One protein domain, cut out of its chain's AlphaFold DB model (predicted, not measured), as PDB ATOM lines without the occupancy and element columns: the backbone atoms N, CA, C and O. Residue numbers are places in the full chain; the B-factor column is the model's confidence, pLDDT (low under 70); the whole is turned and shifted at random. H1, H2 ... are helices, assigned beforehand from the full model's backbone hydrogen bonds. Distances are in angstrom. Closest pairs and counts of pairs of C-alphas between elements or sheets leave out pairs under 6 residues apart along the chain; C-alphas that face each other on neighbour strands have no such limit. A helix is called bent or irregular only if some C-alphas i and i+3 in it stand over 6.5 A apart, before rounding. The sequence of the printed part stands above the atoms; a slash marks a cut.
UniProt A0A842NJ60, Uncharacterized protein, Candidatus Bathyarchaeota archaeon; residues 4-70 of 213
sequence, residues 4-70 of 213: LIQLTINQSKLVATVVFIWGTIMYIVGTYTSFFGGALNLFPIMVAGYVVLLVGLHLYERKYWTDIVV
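AT A GLANCE: This is residues 4 to 70 of the 213 residues of an uncharacterized protein of Candidatus Bathyarchaeota archaeon (UniProt A0A842NJ60). This is a long, narrow helical hairpin: two long helices, H1 and H2, run side by side in opposite ways, joined at one end by a tight link and with a gap between them along much of their length. The printed part has 67 residues, with two named helices, H1 then H2 along the chain, and no named strand; the class is all helix. It is only just loose, close to extended, with a radius of gyration of the C-alphas of 15.9 A. The C-alphas span 51 by 20 by 5 A, a flat-sided rod.

HOW THE PARTS SIT: Start with the longest helix, H1, residues 4 to 36, and then look across to H2, residues 39 to 69. The two form a helical hairpin and run opposite ways at a shallow tilt of 5 degrees, 12.6 A from centre to centre. They only just touch, with 3 pairs of C-alphas within 8 A; the closest C-alphas are those of Thr 33 and Ala 39, 5.0 A apart. H1 touches H2 with residues 26 to 33 alone, and H2 touches H1 with residues 39 to 46 alone. In H1 every O i to N i+4 pair is within hydrogen-bond range; in H2 25 of 27 are.

IN THESE COORDINATES: Find C-alpha 4 at (13.652, -49.704, 10.085); from there H1 runs 47.8 A to C-alpha 36 at (59.229, -51.679, -4.318). After the tight link of 2 residues, H2 runs 44.3 A from C-alpha 39 to C-alpha 69 at (16.336, -41.446, 19.217). H2 is irregular, but only just: C-alphas 41 and 44 are 6.8 A apart.

THE WHOLE: The two C-alphas farthest apart are those of Phe 36 and Val 70, at 51.6 A, while the first and last printed C-alphas, Leu 4 and Val 70, are 14.5 A apart. Residues 5 to 10 of H1 and 62 to 67 of H2 stand free. The printed part has no cut. Look in the B-factor column for a mean pLDDT of the printed part of 70.2; 25 residues are under 70, among them residues 4 to 13, 37 to 40 and 62 to 70.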
ATOM      1  N   LEU A   4      12.586 -49.679   9.081       39.28
ATOM      2  CA  LEU A   4      13.652 -49.704  10.085       39.28
ATOM      3  C   LEU A   4      14.537 -50.952   9.951       39.28
ATOM      4  O   LEU A   4      15.741 -50.808   9.802       39.28
ATOM      5  N   ILE A   5      13.958 -52.156   9.856       43.34
ATOM      6  CA  ILE A   5      14.722 -53.410   9.681       43.34
ATOM      7  C   ILE A   5      15.527 -53.402   8.369       43.34
ATOM      8  O   ILE A   5      16.671 -53.854   8.328       43.34
ATOM      9  N   GLN A   6      14.955 -52.870   7.282       43.34
ATOM     10  CA  GLN A   6      15.694 -52.715   6.022       43.34
ATOM     11  C   GLN A   6      16.843 -51.703   6.136       43.34
ATOM     12  O   GLN A   6      17.891 -51.911   5.526       43.34
ATOM     13  N   LEU A   7      16.672 -50.641   6.925       50.09
ATOM     14  CA  LEU A   7      17.705 -49.645   7.209       50.09
ATOM     15  C   LEU A   7      18.862 -50.244   8.017       50.09
ATOM     16  O   LEU A   7      20.007 -50.113   7.586       50.09
ATOM     17  N   THR A   8      18.593 -50.983   9.096       48.44
ATOM     18  CA  THR A   8      19.636 -51.616   9.925       48.44
ATOM     19  C   THR A   8      20.437 -52.660   9.137       48.44
ATOM     20  O   THR A   8      21.666 -52.708   9.213       48.44
ATOM     21  N   ILE A   9      19.762 -53.466   8.304       53.59
ATOM     22  CA  ILE A   9      20.412 -54.457   7.427       53.59
ATOM     23  C   ILE A   9      21.242 -53.776   6.329       53.59
ATOM     24  O   ILE A   9      22.308 -54.272   5.962       53.59
ATOM     25  N   ASN A  10      20.786 -52.645   5.788       61.78
ATOM     26  CA  ASN A  10      21.566 -51.896   4.804       61.78
ATOM     27  C   ASN A  10      22.777 -51.197   5.434       61.78
ATOM     28  O   ASN A  10      23.819 -51.122   4.788       61.78
ATOM     29  N   GLN A  11      22.683 -50.745   6.686       59.19
ATOM     30  CA  GLN A  11      23.800 -50.125   7.400       59.19
ATOM     31  C   GLN A  11      24.914 -51.117   7.731       59.19
ATOM     32  O   GLN A  11      26.076 -50.830   7.446       59.19
ATOM     33  N   SER A  12      24.588 -52.310   8.240       64.12
ATOM     34  CA  SER A  12      25.604 -53.340   8.504       64.12
ATOM     35  C   SER A  12      26.323 -53.776   7.224       64.12
ATOM     36  O   SER A  12      27.543 -53.934   7.217       64.12
ATOM     37  N   LYS A  13      25.594 -53.868   6.103       68.44
ATOM     38  CA  LYS A  13      26.168 -54.136   4.778       68.44
ATOM     39  C   LYS A  13      27.037 -52.992   4.268       68.44
ATOM     40  O   LYS A  13      28.089 -53.263   3.696       68.44
ATOM     41  N   LEU A  14      26.633 -51.736   4.468       73.25
ATOM     42  CA  LEU A  14      27.415 -50.565   4.067       73.25
ATOM     43  C   LEU A  14      28.734 -50.502   4.845       73.25
ATOM     44  O   LEU A  14      29.789 -50.400   4.230       73.25
ATOM     45  N   VAL A  15      28.686 -50.641   6.174       70.44
ATOM     46  CA  VAL A  15      29.880 -50.645   7.033       70.44
ATOM     47  C   VAL A  15      30.802 -51.805   6.668       70.44
ATOM     48  O   VAL A  15      31.988 -51.582   6.429       70.44
ATOM     49  N   ALA A  16      30.269 -53.022   6.520       72.12
ATOM     50  CA  ALA A  16      31.059 -54.178   6.099       72.12
ATOM     51  C   ALA A  16      31.707 -53.965   4.719       72.12
ATOM     52  O   ALA A  16      32.862 -54.331   4.518       72.12
ATOM     53  N   THR A  17      30.994 -53.324   3.789       73.62
ATOM     54  CA  THR A  17      31.494 -53.020   2.442       73.62
ATOM     55  C   THR A  17      32.592 -51.959   2.476       73.62
ATOM     56  O   THR A  17      33.619 -52.130   1.828       73.62
ATOM     57  N   VAL A  18      32.427 -50.890   3.261       76.25
ATOM     58  CA  VAL A  18      33.447 -49.843   3.439       76.25
ATOM     59  C   VAL A  18      34.706 -50.426   4.082       76.25
ATOM     60  O   VAL A  18      35.806 -50.201   3.578       76.25
ATOM     61  N   VAL A  19      34.555 -51.231   5.137       76.56
ATOM     62  CA  VAL A  19      35.674 -51.918   5.802       76.56
ATOM     63  C   VAL A  19      36.368 -52.887   4.845       76.56
ATOM     64  O   VAL A  19      37.596 -52.910   4.786       76.56
ATOM     65  N   PHE A  20      35.611 -53.648   4.051       76.88
ATOM     66  CA  PHE A  20      36.157 -54.588   3.073       76.88
ATOM     67  C   PHE A  20      36.924 -53.885   1.945       76.88
ATOM     68  O   PHE A  20      38.047 -54.277   1.624       76.88
ATOM     69  N   ILE A  21      36.356 -52.820   1.368       77.69
ATOM     70  CA  ILE A  21      37.013 -52.012   0.331       77.69
ATOM     71  C   ILE A  21      38.298 -51.403   0.889       77.69
ATOM     72  O   ILE A  21      39.346 -51.488   0.250       77.69
ATOM     73  N   TRP A  22      38.250 -50.848   2.101       77.12
ATOM     74  CA  TRP A  22      39.425 -50.254   2.728       77.12
ATOM     75  C   TRP A  22      40.505 -51.292   3.039       77.12
ATOM     76  O   TRP A  22      41.669 -51.083   2.706       77.12
ATOM     77  N   GLY A  23      40.126 -52.449   3.587       78.56
ATOM     78  CA  GLY A  23      41.036 -53.575   3.802       78.56
ATOM     79  C   GLY A  23      41.688 -54.055   2.502       78.56
ATOM     80  O   GLY A  23      42.886 -54.330   2.479       78.56
ATOM     81  N   THR A  24      40.937 -54.069   1.400       75.56
ATOM     82  CA  THR A  24      41.447 -54.429   0.069       75.56
ATOM     83  C   THR A  24      42.444 -53.395  -0.454       75.56
ATOM     84  O   THR A  24      43.513 -53.765  -0.937       75.56
ATOM     85  N   ILE A  25      42.147 -52.099  -0.314       78.81
ATOM     86  CA  ILE A  25      43.069 -51.011  -0.681       78.81
ATOM     87  C   ILE A  25      44.363 -51.123   0.131       78.81
ATOM     88  O   ILE A  25      45.451 -51.090  -0.438       78.81
ATOM     89  N   MET A  26      44.252 -51.326   1.443       76.25
ATOM     90  CA  MET A  26      45.392 -51.494   2.346       76.25
ATOM     91  C   MET A  26      46.237 -52.718   1.976       76.25
ATOM     92  O   MET A  26      47.463 -52.634   1.965       76.25
ATOM     93  N   TYR A  27      45.600 -53.836   1.619       79.25
ATOM     94  CA  TYR A  27      46.288 -55.041   1.157       79.25
ATOM     95  C   TYR A  27      47.049 -54.800  -0.153       79.25
ATOM     96  O   TYR A  27      48.222 -55.157  -0.257       79.25
ATOM     97  N   ILE A  28      46.420 -54.149  -1.137       77.56
ATOM     98  CA  ILE A  28      47.048 -53.830  -2.429       77.56
ATOM     99  C   ILE A  28      48.234 -52.880  -2.232       77.56
ATOM    100  O   ILE A  28      49.314 -53.136  -2.764       77.56
ATOM    101  N   VAL A  29      48.065 -51.821  -1.435       75.00
ATOM    102  CA  VAL A  29      49.129 -50.854  -1.125       75.00
ATOM    103  C   VAL A  29      50.270 -51.533  -0.370       75.00
ATOM    104  O   VAL A  29      51.424 -51.394  -0.767       75.00
ATOM    105  N   GLY A  30      49.968 -52.333   0.657       73.31
ATOM    106  CA  GLY A  30      50.966 -53.095   1.409       73.31
ATOM    107  C   GLY A  30      51.771 -54.039   0.514       73.31
ATOM    108  O   GLY A  30      53.002 -54.017   0.543       73.31
ATOM    109  N   THR A  31      51.084 -54.788  -0.353       74.75
ATOM    110  CA  THR A  31      51.717 -55.692  -1.326       74.75
ATOM    111  C   THR A  31      52.601 -54.915  -2.301       74.75
ATOM    112  O   THR A  31      53.747 -55.282  -2.521       74.75
ATOM    113  N   TYR A  32      52.133 -53.793  -2.844       74.56
ATOM    114  CA  TYR A  32      52.941 -52.956  -3.733       74.56
ATOM    115  C   TYR A  32      54.201 -52.421  -3.028       74.56
ATOM    116  O   TYR A  32      55.300 -52.458  -3.578       74.56
ATOM    117  N   THR A  33      54.085 -51.983  -1.773       69.62
ATOM    118  CA  THR A  33      55.233 -51.446  -1.024       69.62
ATOM    119  C   THR A  33      56.287 -52.473  -0.645       69.62
ATOM    120  O   THR A  33      57.462 -52.104  -0.570       69.62
ATOM    121  N   SER A  34      55.902 -53.733  -0.420       72.44
ATOM    122  CA  SER A  34      56.852 -54.806  -0.119       72.44
ATOM    123  C   SER A  34      57.691 -55.181  -1.342       72.44
ATOM    124  O   SER A  34      58.865 -55.506  -1.186       72.44
ATOM    125  N   PHE A  35      57.139 -55.045  -2.554       73.81
ATOM    126  CA  PHE A  35      57.873 -55.261  -3.803       73.81
ATOM    127  C   PHE A  35      58.823 -54.112  -4.177       73.81
ATOM    128  O   PHE A  35      59.859 -54.370  -4.785       73.81
ATOM    129  N   PHE A  36      58.507 -52.861  -3.817       76.06
ATOM    130  CA  PHE A  36      59.229 -51.679  -4.318       76.06
ATOM    131  C   PHE A  36      59.956 -50.840  -3.247       76.06
ATOM    132  O   PHE A  36      60.445 -49.755  -3.547       76.06
ATOM    133  N   GLY A  37      60.077 -51.327  -2.004       61.56
ATOM    134  CA  GLY A  37      60.989 -50.748  -1.003       61.56
ATOM    135  C   GLY A  37      60.581 -49.379  -0.435       61.56
ATOM    136  O   GLY A  37      61.443 -48.601  -0.037       61.56
ATOM    137  N   GLY A  38      59.278 -49.074  -0.382       67.88
ATOM    138  CA  GLY A  38      58.739 -47.770   0.052       67.88
ATOM    139  C   GLY A  38      57.891 -47.786   1.333       67.88
ATOM    140  O   GLY A  38      57.250 -46.785   1.651       67.88
ATOM    141  N   ALA A  39      57.851 -48.907   2.060       63.41
ATOM    142  CA  ALA A  39      56.876 -49.160   3.131       63.41
ATOM    143  C   ALA A  39      56.857 -48.103   4.258       63.41
ATOM    144  O   ALA A  39      55.788 -47.758   4.762       63.41
ATOM    145  N   LEU A  40      58.013 -47.533   4.616       64.88
ATOM    146  CA  LEU A  40      58.118 -46.533   5.689       64.88
ATOM    147  C   LEU A  40      57.455 -45.190   5.345       64.88
ATOM    148  O   LEU A  40      56.937 -44.525   6.238       64.88
ATOM    149  N   ASN A  41      57.403 -44.811   4.064       71.69
ATOM    150  CA  ASN A  41      56.819 -43.533   3.640       71.69
ATOM    151  C   ASN A  41      55.286 -43.575   3.555       71.69
ATOM    152  O   ASN A  41      54.637 -42.533   3.610       71.69
ATOM    153  N   LEU A  42      54.697 -44.769   3.438       69.38
ATOM    154  CA  LEU A  42      53.247 -44.952   3.321       69.38
ATOM    155  C   LEU A  42      52.562 -45.223   4.662       69.38
ATOM    156  O   LEU A  42      51.364 -44.978   4.787       69.38
ATOM    157  N   PHE A  43      53.310 -45.641   5.685       73.19
ATOM    158  CA  PHE A  43      52.767 -45.871   7.023       73.19
ATOM    159  C   PHE A  43      52.023 -44.650   7.609       73.19
ATOM    160  O   PHE A  43      50.882 -44.824   8.041       73.19
ATOM    161  N   PRO A  44      52.555 -43.410   7.558       76.69
ATOM    162  CA  PRO A  44      51.833 -42.239   8.065       76.69
ATOM    163  C   PRO A  44      50.528 -41.968   7.305       76.69
ATOM    164  O   PRO A  44      49.527 -41.590   7.909       76.69
ATOM    165  N   ILE A  45      50.522 -42.204   5.989       77.56
ATOM    166  CA  ILE A  45      49.346 -42.020   5.125       77.56
ATOM    167  C   ILE A  45      48.270 -43.055   5.468       77.56
ATOM    168  O   ILE A  45      47.093 -42.714   5.567       77.56
ATOM    169  N   MET A  46      48.668 -44.305   5.710       73.50
ATOM    170  CA  MET A  46      47.753 -45.367   6.128       73.50
ATOM    171  C   MET A  46      47.138 -45.095   7.504       73.50
ATOM    172  O   MET A  46      45.929 -45.250   7.673       73.50
ATOM    173  N   VAL A  47      47.941 -44.641   8.473       77.44
ATOM    174  CA  VAL A  47      47.446 -44.253   9.804       77.44
ATOM    175  C   VAL A  47      46.487 -43.067   9.695       77.44
ATOM    176  O   VAL A  47      45.399 -43.115  10.263       77.44
ATOM    177  N   ALA A  48      46.835 -42.037   8.918       78.25
ATOM    178  CA  ALA A  48      45.961 -40.888   8.689       78.25
ATOM    179  C   ALA A  48      44.631 -41.301   8.038       78.25
ATOM    180  O   ALA A  48      43.568 -40.884   8.495       78.25
ATOM    181  N   GLY A  49      44.671 -42.171   7.026       80.00
ATOM    182  CA  GLY A  49      43.473 -42.710   6.385       80.00
ATOM    183  C   GLY A  49      42.597 -43.515   7.347       80.00
ATOM    184  O   GLY A  49      41.381 -43.343   7.357       80.00
ATOM    185  N   TYR A  50      43.203 -44.331   8.213       77.06
ATOM    186  CA  TYR A  50      42.479 -45.084   9.239       77.06
ATOM    187  C   TYR A  50      41.813 -44.169  10.276       77.06
ATOM    188  O   TYR A  50      40.650 -44.374  10.617       77.06
ATOM    189  N   VAL A  51      42.507 -43.119  10.728       80.81
ATOM    190  CA  VAL A  51      41.942 -42.112  11.642       80.81
ATOM    191  C   VAL A  51      40.767 -41.383  10.990       80.81
ATOM    192  O   VAL A  51      39.721 -41.251  11.618       80.81
ATOM    193  N   VAL A  52      40.891 -40.959   9.728       82.62
ATOM    194  CA  VAL A  52      39.789 -40.318   8.986       82.62
ATOM    195  C   VAL A  52      38.585 -41.252   8.870       82.62
ATOM    196  O   VAL A  52      37.453 -40.804   9.045       82.62
ATOM    197  N   LEU A  53      38.811 -42.544   8.626       79.62
ATOM    198  CA  LEU A  53      37.741 -43.532   8.511       79.62
ATOM    199  C   LEU A  53      37.044 -43.765   9.860       79.62
ATOM    200  O   LEU A  53      35.817 -43.749   9.909       79.62
ATOM    201  N   LEU A  54      37.798 -43.887  10.958       77.94
ATOM    202  CA  LEU A  54      37.236 -43.989  12.309       77.94
ATOM    203  C   LEU A  54      36.444 -42.740  12.708       77.94
ATOM    204  O   LEU A  54      35.338 -42.861  13.229       77.94
ATOM    205  N   VAL A  55      36.971 -41.543  12.436       81.06
ATOM    206  CA  VAL A  55      36.267 -40.279  12.702       81.06
ATOM    207  C   VAL A  55      35.007 -40.178  11.844       81.06
ATOM    208  O   VAL A  55      33.952 -39.813  12.354       81.06
ATOM    209  N   GLY A  56      35.085 -40.539  10.562       78.62
ATOM    210  CA  GLY A  56      33.940 -40.561   9.656       78.62
ATOM    211  C   GLY A  56      32.851 -41.530  10.115       78.62
ATOM    212  O   GLY A  56      31.679 -41.159  10.128       78.62
ATOM    213  N   LEU A  57      33.233 -42.732  10.556       77.38
ATOM    214  CA  LEU A  57      32.313 -43.725  11.106       77.38
ATOM    215  C   LEU A  57      31.673 -43.224  12.406       77.38
ATOM    216  O   LEU A  57      30.458 -43.290  12.545       77.38
ATOM    217  N   HIS A  58      32.461 -42.636  13.305       74.81
ATOM    218  CA  HIS A  58      31.962 -42.080  14.560       74.81
ATOM    219  C   HIS A  58      30.984 -40.913  14.339       74.81
ATOM    220  O   HIS A  58      29.941 -40.835  14.984       74.81
ATOM    221  N   LEU A  59      31.283 -40.010  13.398       77.31
ATOM    222  CA  LEU A  59      30.383 -38.914  13.025       77.31
ATOM    223  C   LEU A  59      29.111 -39.424  12.337       77.31
ATOM    224  O   LEU A  59      28.031 -38.889  12.585       77.31
ATOM    225  N   TYR A  60      29.230 -40.454  11.495       73.56
ATOM    226  CA  TYR A  60      28.097 -41.115  10.850       73.56
ATOM    227  C   TYR A  60      27.184 -41.770  11.890       73.56
ATOM    228  O   TYR A  60      25.995 -41.463  11.929       73.56
ATOM    229  N   GLU A  61      27.737 -42.599  12.778       70.75
ATOM    230  CA  GLU A  61      26.993 -43.233  13.868       70.75
ATOM    231  C   GLU A  61      26.317 -42.192  14.753       70.75
ATOM    232  O   GLU A  61      25.124 -42.308  15.006       70.75
ATOM    233  N   ARG A  62      27.026 -41.129  15.151       69.69
ATOM    234  CA  ARG A  62      26.454 -40.064  15.979       69.69
ATOM    235  C   ARG A  62      25.268 -39.374  15.307       69.69
ATOM    236  O   ARG A  62      24.257 -39.166  15.968       69.69
ATOM    237  N   LYS A  63      25.379 -39.031  14.019       69.81
ATOM    238  CA  LYS A  63      24.314 -38.345  13.270       69.81
ATOM    239  C   LYS A  63      23.083 -39.233  13.064       69.81
ATOM    240  O   LYS A  63      21.960 -38.784  13.258       69.81
ATOM    241  N   TYR A  64      23.284 -40.493  12.686       67.19
ATOM    242  CA  TYR A  64      22.168 -41.422  12.509       67.19
ATOM    243  C   TYR A  64      21.529 -41.810  13.841       67.19
ATOM    244  O   TYR A  64      20.314 -41.957  13.914       67.19
ATOM    245  N   TRP A  65      22.329 -41.941  14.898       66.69
ATOM    246  CA  TRP A  65      21.834 -42.212  16.241       66.69
ATOM    247  C   TRP A  65      20.921 -41.096  16.748       66.69
ATOM    248  O   TRP A  65      19.835 -41.376  17.253       66.69
ATOM    249  N   THR A  66      21.316 -39.833  16.552       60.19
ATOM    250  CA  THR A  66      20.458 -38.696  16.903       60.19
ATOM    251  C   THR A  66      19.127 -38.735  16.159       60.19
ATOM    252  O   THR A  66      18.110 -38.499  16.791       60.19
ATOM    253  N   ASP A  67      19.102 -39.118  14.880       60.56
ATOM    254  CA  ASP A  67      17.857 -39.190  14.098       60.56
ATOM    255  C   ASP A  67      16.929 -40.354  14.515       60.56
ATOM    256  O   ASP A  67      15.726 -40.287  14.281       60.56
ATOM    257  N   ILE A  68      17.468 -41.435  15.098       62.06
ATOM    258  CA  ILE A  68      16.680 -42.596  15.561       62.06
ATOM    259  C   ILE A  68      16.043 -42.328  16.928       62.06
ATOM    260  O   ILE A  68      14.909 -42.736  17.168       62.06
ATOM    261  N   VAL A  69      16.783 -41.686  17.835       58.59
ATOM    262  CA  VAL A  69      16.336 -41.446  19.217       58.59
ATOM    263  C   VAL A  69      15.515 -40.173  19.337       58.59
ATOM    264  O   VAL A  69      14.571 -40.110  20.121       58.59
ATOM    265  N   VAL A  70      15.866 -39.151  18.561       57.38
ATOM    266  CA  VAL A  70      15.072 -37.936  18.458       57.38
ATOM    267  C   VAL A  70      14.027 -38.186  17.384       57.38
ATOM    268  O   VAL A  70      14.241 -37.874  16.214       57.38
TER     269      VAL A  70